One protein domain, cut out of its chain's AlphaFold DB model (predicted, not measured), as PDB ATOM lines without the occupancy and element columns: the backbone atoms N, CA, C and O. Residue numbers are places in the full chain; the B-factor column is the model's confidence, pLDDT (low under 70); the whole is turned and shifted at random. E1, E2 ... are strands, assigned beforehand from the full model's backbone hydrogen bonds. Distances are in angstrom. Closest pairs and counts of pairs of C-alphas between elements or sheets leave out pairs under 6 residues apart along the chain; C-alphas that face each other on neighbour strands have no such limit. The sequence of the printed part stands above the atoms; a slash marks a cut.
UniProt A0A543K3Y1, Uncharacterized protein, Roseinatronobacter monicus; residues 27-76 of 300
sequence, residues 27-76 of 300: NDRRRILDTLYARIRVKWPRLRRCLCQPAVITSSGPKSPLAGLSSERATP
ATOM      1  N   ASN A  27      -4.202  15.555 -52.547       82.75
ATOM      2  CA  ASN A  27      -4.689  14.402 -53.289       82.75
ATOM      3  C   ASN A  27      -5.667  13.594 -52.436       82.75
ATOM      4  O   ASN A  27      -5.689  13.720 -51.209       82.75
ATOM      5  N   ASP A  28      -6.440  12.742 -53.096       82.25
ATOM      6  CA  ASP A  28      -7.347  11.800 -52.457       82.25
ATOM      7  C   ASP A  28      -6.754  10.391 -52.516       82.25
ATOM      8  O   ASP A  28      -6.405   9.893 -53.589       82.25
ATOM      9  N   ARG A  29      -6.578   9.756 -51.356       83.19
ATOM     10  CA  ARG A  29      -6.138   8.363 -51.281       83.19
ATOM     11  C   ARG A  29      -7.336   7.503 -50.930       83.19
ATOM     12  O   ARG A  29      -8.039   7.785 -49.972       83.19
ATOM     13  N   ARG A  30      -7.519   6.390 -51.636       83.56
ATOM     14  CA  ARG A  30      -8.481   5.377 -51.198       83.56
ATOM     15  C   ARG A  30      -7.912   4.644 -49.984       83.56
ATOM     16  O   ARG A  30      -6.755   4.206 -49.992       83.56
ATOM     17  N   ARG A  31      -8.711   4.537 -48.927       84.00
ATOM     18  CA  ARG A  31      -8.404   3.759 -47.724       84.00
ATOM     19  C   ARG A  31      -9.527   2.776 -47.457       84.00
ATOM     20  O   ARG A  31     -10.678   3.036 -47.780       84.00
ATOM     21  N   ILE A  32      -9.155   1.632 -46.907       86.38
ATOM     22  CA  ILE A  32     -10.104   0.639 -46.423       86.38
ATOM     23  C   ILE A  32     -10.436   1.011 -44.981       86.38
ATOM     24  O   ILE A  32      -9.516   1.334 -44.230       86.38
ATOM     25  N   LEU A  33     -11.721   0.998 -44.637       87.06
ATOM     26  CA  LEU A  33     -12.237   1.204 -43.292       87.06
ATOM     27  C   LEU A  33     -13.120   0.007 -42.929       87.06
ATOM     28  O   LEU A  33     -14.072  -0.302 -43.648       87.06
ATOM     29  N   ASP A  34     -12.794  -0.657 -41.826       89.06
ATOM     30  CA  ASP A  34     -13.620  -1.712 -41.253       89.06
ATOM     31  C   ASP A  34     -14.717  -1.083 -40.383       89.06
ATOM     32  O   ASP A  34     -14.462  -0.204 -39.559       89.06
ATOM     33  N   THR A  35     -15.949  -1.537 -40.564       89.56
ATOM     34  CA  THR A  35     -17.112  -1.101 -39.781       89.56
ATOM     35  C   THR A  35     -17.828  -2.326 -39.218       89.56
ATOM     36  O   THR A  35     -17.546  -3.451 -39.633       89.56
ATOM     37  N   LEU A  36     -18.798  -2.116 -38.323       89.88
ATOM     38  CA  LEU A  36     -19.673  -3.192 -37.840       89.88
ATOM     39  C   LEU A  36     -20.512  -3.849 -38.951       89.88
ATOM     40  O   LEU A  36     -21.008  -4.951 -38.751       89.88
ATOM     41  N   TYR A  37     -20.675  -3.194 -40.104       88.62
ATOM     42  CA  TYR A  37     -21.605  -3.640 -41.145       88.62
ATOM     43  C   TYR A  37     -20.946  -4.076 -42.448       88.62
ATOM     44  O   TYR A  37     -21.590  -4.718 -43.263       88.62
ATOM     45  N   ALA A  38     -19.708  -3.647 -42.691       86.31
ATOM     46  CA  ALA A  38     -18.965  -3.953 -43.906       86.31
ATOM     47  C   ALA A  38     -17.532  -3.420 -43.822       86.31
ATOM     48  O   ALA A  38     -17.214  -2.508 -43.052       86.31
ATOM     49  N   ARG A  39     -16.685  -3.915 -44.724       89.25
ATOM     50  CA  ARG A  39     -15.419  -3.278 -45.088       89.25
ATOM     51  C   ARG A  39     -15.646  -2.340 -46.270       89.25
ATOM     52  O   ARG A  39     -15.899  -2.791 -47.384       89.25
ATOM     53  N   ILE A  40     -15.522  -1.036 -46.041       88.75
ATOM     54  CA  ILE A  40     -15.812  -0.010 -47.050       88.75
ATOM     55  C   ILE A  40     -14.538   0.679 -47.540       88.75
ATOM     56  O   ILE A  40     -13.554   0.822 -46.813       88.75
ATOM     57  N   ARG A  41     -14.546   1.134 -48.797       88.12
ATOM     58  CA  ARG A  41     -13.483   1.984 -49.347       88.12
ATOM     59  C   ARG A  41     -13.896   3.443 -49.219       88.12
ATOM     60  O   ARG A  41     -14.852   3.874 -49.854       88.12
ATOM     61  N   VAL A  42     -13.143   4.203 -48.435       84.56
ATOM     62  CA  VAL A  42     -13.412   5.613 -48.157       84.56
ATOM     63  C   VAL A  42     -12.351   6.483 -48.822       84.56
ATOM     64  O   VAL A  42     -11.165   6.135 -48.878       84.56
ATOM     65  N   LYS A  43     -12.797   7.627 -49.343       82.56
ATOM     66  CA  LYS A  43     -11.927   8.710 -49.801       82.56
ATOM     67  C   LYS A  43     -11.236   9.353 -48.602       82.56
ATOM     68  O   LYS A  43     -11.890   9.781 -47.654       82.56
ATOM     69  N   TRP A  44      -9.914   9.402 -48.638       82.81
ATOM     70  CA  TRP A  44      -9.071   9.853 -47.541       82.81
ATOM     71  C   TRP A  44      -8.173  10.995 -48.029       82.81
ATOM     72  O   TRP A  44      -7.007  10.783 -48.396       82.81
ATOM     73  N   PRO A  45      -8.717  12.222 -48.087       83.00
ATOM     74  CA  PRO A  45      -8.018  13.364 -48.656       83.00
ATOM     75  C   PRO A  45      -6.853  13.785 -47.768       83.00
ATOM     76  O   PRO A  45      -6.987  13.870 -46.552       83.00
ATOM     77  N   ARG A  46      -5.711  14.114 -48.372       85.81
ATOM     78  CA  ARG A  46      -4.625  14.836 -47.696       85.81
ATOM     79  C   ARG A  46      -4.746  16.314 -48.011       85.81
ATOM     80  O   ARG A  46      -4.976  16.682 -49.159       85.81
ATOM     81  N   LEU A  47      -4.578  17.160 -47.008       85.69
ATOM     82  CA  LEU A  47      -4.657  18.604 -47.151       85.69
ATOM     83  C   LEU A  47      -3.269  19.191 -47.375       85.69
ATOM     84  O   LEU A  47      -2.287  18.773 -46.753       85.69
ATOM     85  N   ARG A  48      -3.201  20.179 -48.268       84.38
ATOM     86  CA  ARG A  48      -2.035  21.051 -48.385       84.38
ATOM     87  C   ARG A  48      -1.882  21.863 -47.099       84.38
ATOM     88  O   ARG A  48      -2.848  22.102 -46.370       84.38
ATOM     89  N   ARG A  49      -0.650  22.288 -46.842       81.69
ATOM     90  CA  ARG A  49      -0.350  23.247 -45.779       81.69
ATOM     91  C   ARG A  49      -1.092  24.550 -46.027       81.69
ATOM     92  O   ARG A  49      -1.341  24.916 -47.176       81.69
ATOM     93  N   CYS A  50      -1.444  25.230 -44.944       83.56
ATOM     94  CA  CYS A  50      -1.876  26.609 -45.067       83.56
ATOM     95  C   CYS A  50      -0.643  27.505 -45.210       83.56
ATOM     96  O   CYS A  50       0.367  27.255 -44.561       83.56
ATOM     97  N   LEU A  51      -0.739  28.549 -46.035       81.56
ATOM     98  CA  LEU A  51       0.352  29.505 -46.254       81.56
ATOM     99  C   LEU A  51       0.663  30.356 -45.011       81.56
ATOM    100  O   LEU A  51       1.728  30.950 -44.945       81.56
ATOM    101  N   CYS A  52      -0.240  30.404 -44.024       82.56
ATOM    102  CA  CYS A  52      -0.004  31.096 -42.755       82.56
ATOM    103  C   CYS A  52       0.899  30.317 -41.784       82.56
ATOM    104  O   CYS A  52       1.281  30.865 -40.759       82.56
ATOM    105  N   GLN A  53       1.204  29.041 -42.062       72.81
ATOM    106  CA  GLN A  53       2.018  28.205 -41.176       72.81
ATOM    107  C   GLN A  53       3.495  28.268 -41.601       72.81
ATOM    108  O   GLN A  53       3.792  27.949 -42.757       72.81
ATOM    109  N   PRO A  54       4.430  28.629 -40.699       66.19
ATOM    110  CA  PRO A  54       5.851  28.710 -41.028       66.19
ATOM    111  C   PRO A  54       6.403  27.336 -41.426       66.19
ATOM    112  O   PRO A  54       6.070  26.306 -40.831       66.19
ATOM    113  N   ALA A  55       7.275  27.313 -42.439       60.97
ATOM    114  CA  ALA A  55       7.805  26.080 -43.027       60.97
ATOM    115  C   ALA A  55       8.572  25.191 -42.025       60.97
ATOM    116  O   ALA A  55       8.624  23.977 -42.221       60.97
ATOM    117  N   VAL A  56       9.095  25.784 -40.945       55.81
ATOM    118  CA  VAL A  56      10.081  25.192 -40.026       55.81
ATOM    119  C   VAL A  56       9.458  24.372 -38.879       55.81
ATOM    120  O   VAL A  56      10.096  23.456 -38.380       55.81
ATOM    121  N   ILE A  57       8.202  24.625 -38.483       54.81
ATOM    122  CA  ILE A  57       7.653  24.105 -37.203       54.81
ATOM    123  C   ILE A  57       6.839  22.803 -37.366       54.81
ATOM    124  O   ILE A  57       6.502  22.129 -36.397       54.81
ATOM    125  N   THR A  58       6.518  22.382 -38.592       52.19
ATOM    126  CA  THR A  58       5.724  21.159 -38.820       52.19
ATOM    127  C   THR A  58       6.354  20.283 -39.901       52.19
ATOM    128  O   THR A  58       6.978  20.794 -40.826       52.19
ATOM    129  N   SER A  59       6.180  18.962 -39.821       56.06
ATOM    130  CA  SER A  59       6.686  17.954 -40.771       56.06
ATOM    131  C   SER A  59       6.280  18.243 -42.223       56.06
ATOM    132  O   SER A  59       5.086  18.256 -42.527       56.06
ATOM    133  N   SER A  60       7.252  18.512 -43.108       56.81
ATOM    134  CA  SER A  60       7.171  19.161 -44.448       56.81
ATOM    135  C   SER A  60       6.108  18.663 -45.454       56.81
ATOM    136  O   SER A  60       5.907  19.285 -46.495       56.81
ATOM    137  N   GLY A  61       5.367  17.593 -45.159       66.88
ATOM    138  CA  GLY A  61       4.406  16.964 -46.068       66.88
ATOM    139  C   GLY A  61       2.929  17.391 -45.924       66.88
ATOM    140  O   GLY A  61       2.546  18.093 -44.982       66.88
ATOM    141  N   PRO A  62       2.061  16.938 -46.856       70.62
ATOM    142  CA  PRO A  62       0.605  17.066 -46.764       70.62
ATOM    143  C   PRO A  62       0.040  16.351 -45.528       70.62
ATOM    144  O   PRO A  62       0.340  15.175 -45.302       70.62
ATOM    145  N   LYS A  63      -0.833  17.022 -44.769       73.62
ATOM    146  CA  LYS A  63      -1.430  16.473 -43.540       73.62
ATOM    147  C   LYS A  63      -2.691  15.673 -43.855       73.62
ATOM    148  O   LYS A  63      -3.519  16.083 -44.662       73.62
ATOM    149  N   SER A  64      -2.852  14.524 -43.206       75.94
ATOM    150  CA  SER A  64      -4.073  13.723 -43.285       75.94
ATOM    151  C   SER A  64      -5.036  14.167 -42.174       75.94
ATOM    152  O   SER A  64      -4.819  13.789 -41.024       75.94
ATOM    153  N   PRO A  65      -6.103  14.930 -42.477       69.38
ATOM    154  CA  PRO A  65      -7.011  15.475 -41.471       69.38
ATOM    155  C   PRO A  65      -7.736  14.371 -40.700       69.38
ATOM    156  O   PRO A  65      -8.060  14.544 -39.533       69.38
ATOM    157  N   LEU A  66      -7.948  13.213 -41.325       69.88
ATOM    158  CA  LEU A  66      -8.659  12.086 -40.729       69.88
ATOM    159  C   LEU A  66      -7.735  11.131 -39.946       69.88
ATOM    160  O   LEU A  66      -8.223  10.157 -39.385       69.88
ATOM    161  N   ALA A  67      -6.417  11.390 -39.878       64.44
ATOM    162  CA  ALA A  67      -5.449  10.474 -39.252       64.44
ATOM    163  C   ALA A  67      -5.776  10.137 -37.784       64.44
ATOM    164  O   ALA A  67      -5.525   9.016 -37.360       64.44
ATOM    165  N   GLY A  68      -6.379  11.076 -37.046       63.00
ATOM    166  CA  GLY A  68      -6.812  10.869 -35.659       63.00
ATOM    167  C   GLY A  68      -8.265  10.411 -35.480       63.00
ATOM    168  O   GLY A  68      -8.690  10.255 -34.350       63.00
ATOM    169  N   LEU A  69      -9.055  10.246 -36.549       61.97
ATOM    170  CA  LEU A  69     -10.453   9.783 -36.439       61.97
ATOM    171  C   LEU A  69     -10.582   8.260 -36.552       61.97
ATOM    172  O   LEU A  69     -11.550   7.682 -36.068       61.97
ATOM    173  N   SER A  70      -9.638   7.606 -37.230       61.84
ATOM    174  CA  SER A  70      -9.600   6.145 -37.368       61.84
ATOM    175  C   SER A  70      -8.162   5.699 -37.626       61.84
ATOM    176  O   SER A  70      -7.836   5.215 -38.715       61.84
ATOM    177  N   SER A  71      -7.288   5.904 -36.638       63.41
ATOM    178  CA  SER A  71      -5.871   5.496 -36.674       63.41
ATOM    179  C   SER A  71      -5.710   4.026 -37.093       63.41
ATOM    180  O   SER A  71      -4.809   3.682 -37.857       63.41
ATOM    181  N   GLU A  72      -6.664   3.180 -36.703       72.31
ATOM    182  CA  GLU A  72      -6.653   1.733 -36.938       72.31
ATOM    183  C   GLU A  72      -7.463   1.267 -38.150       72.31
ATOM    184  O   GLU A  72      -7.671   0.062 -38.338       72.31
ATOM    185  N   ARG A  73      -7.939   2.211 -38.974       81.69
ATOM    186  CA  ARG A  73      -8.834   1.914 -40.101       81.69
ATOM    187  C   ARG A  73     -10.064   1.106 -39.662       81.69
ATOM    188  O   ARG A  73     -10.533   0.249 -40.402       81.69
ATOM    189  N   ALA A  74     -10.589   1.406 -38.478       87.19
ATOM    190  CA  ALA A  74     -11.838   0.866 -37.961       87.19
ATOM    191  C   ALA A  74     -12.692   1.972 -37.353       87.19
ATOM    192  O   ALA A  74     -12.154   2.957 -36.840       87.19
ATOM    193  N   THR A  75     -14.012   1.807 -37.410       87.38
ATOM    194  CA  THR A  75     -14.927   2.714 -36.715       87.38
ATOM    195  C   THR A  75     -14.848   2.518 -35.197       87.38
ATOM    196  O   THR A  75     -14.546   1.409 -34.742       87.38
ATOM    197  N   PRO A  76     -15.129   3.563 -34.397       87.38
ATOM    198  CA  PRO A  76     -15.133   3.465 -32.938       87.38
ATOM    199  C   PRO A  76     -16.047   2.357 -32.409       87.38
ATOM    200  O   PRO A  76     -15.682   1.670 -31.463       87.38
TER     201      PRO A  76
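Overview. This is residues 27 to 76 of the 300 residues of an uncharacterized protein of Roseinatronobacter monicus (UniProt A0A543K3Y1). With little regular structure, this is one long, narrow hairpin of two strands, E1 then E2, with a long unnamed stretch that runs on past E2, loops round and folds back along the hairpin; residues 50 to 57 stick out. The printed part has 50 residues, 17 of them in named elements: all strand, antiparallel, no named helix. It is loose, with a radius of gyration of the C-alphas of 13.6 A, and spans 42 by 19 by 13 A.

Along the chain. Find C-alpha 27 at (-4.689, 14.402, -53.289); from there E1, residues 27 to 34, runs 22.0 A. E2, residues 39 to 47, runs 24.5 A to C-alpha 47 at (-4.657, 18.604, -47.151).

Arrangement. A tight link of 4 residues joins this hairpin, its directions at 148 degrees. Look at N 31 and O 42, 2.9 A apart, and N 44 and O 29, 2.8 A, both within hydrogen-bond range.

Size, cuts and confidence. The C-alphas farthest apart, of Tyr 37 and Val 56, are 42.9 A apart. The printed part has no cut. Residues 48 to 76 hold no named element; pLDDT is under 70 at residues 54 to 61 and 65 to 71.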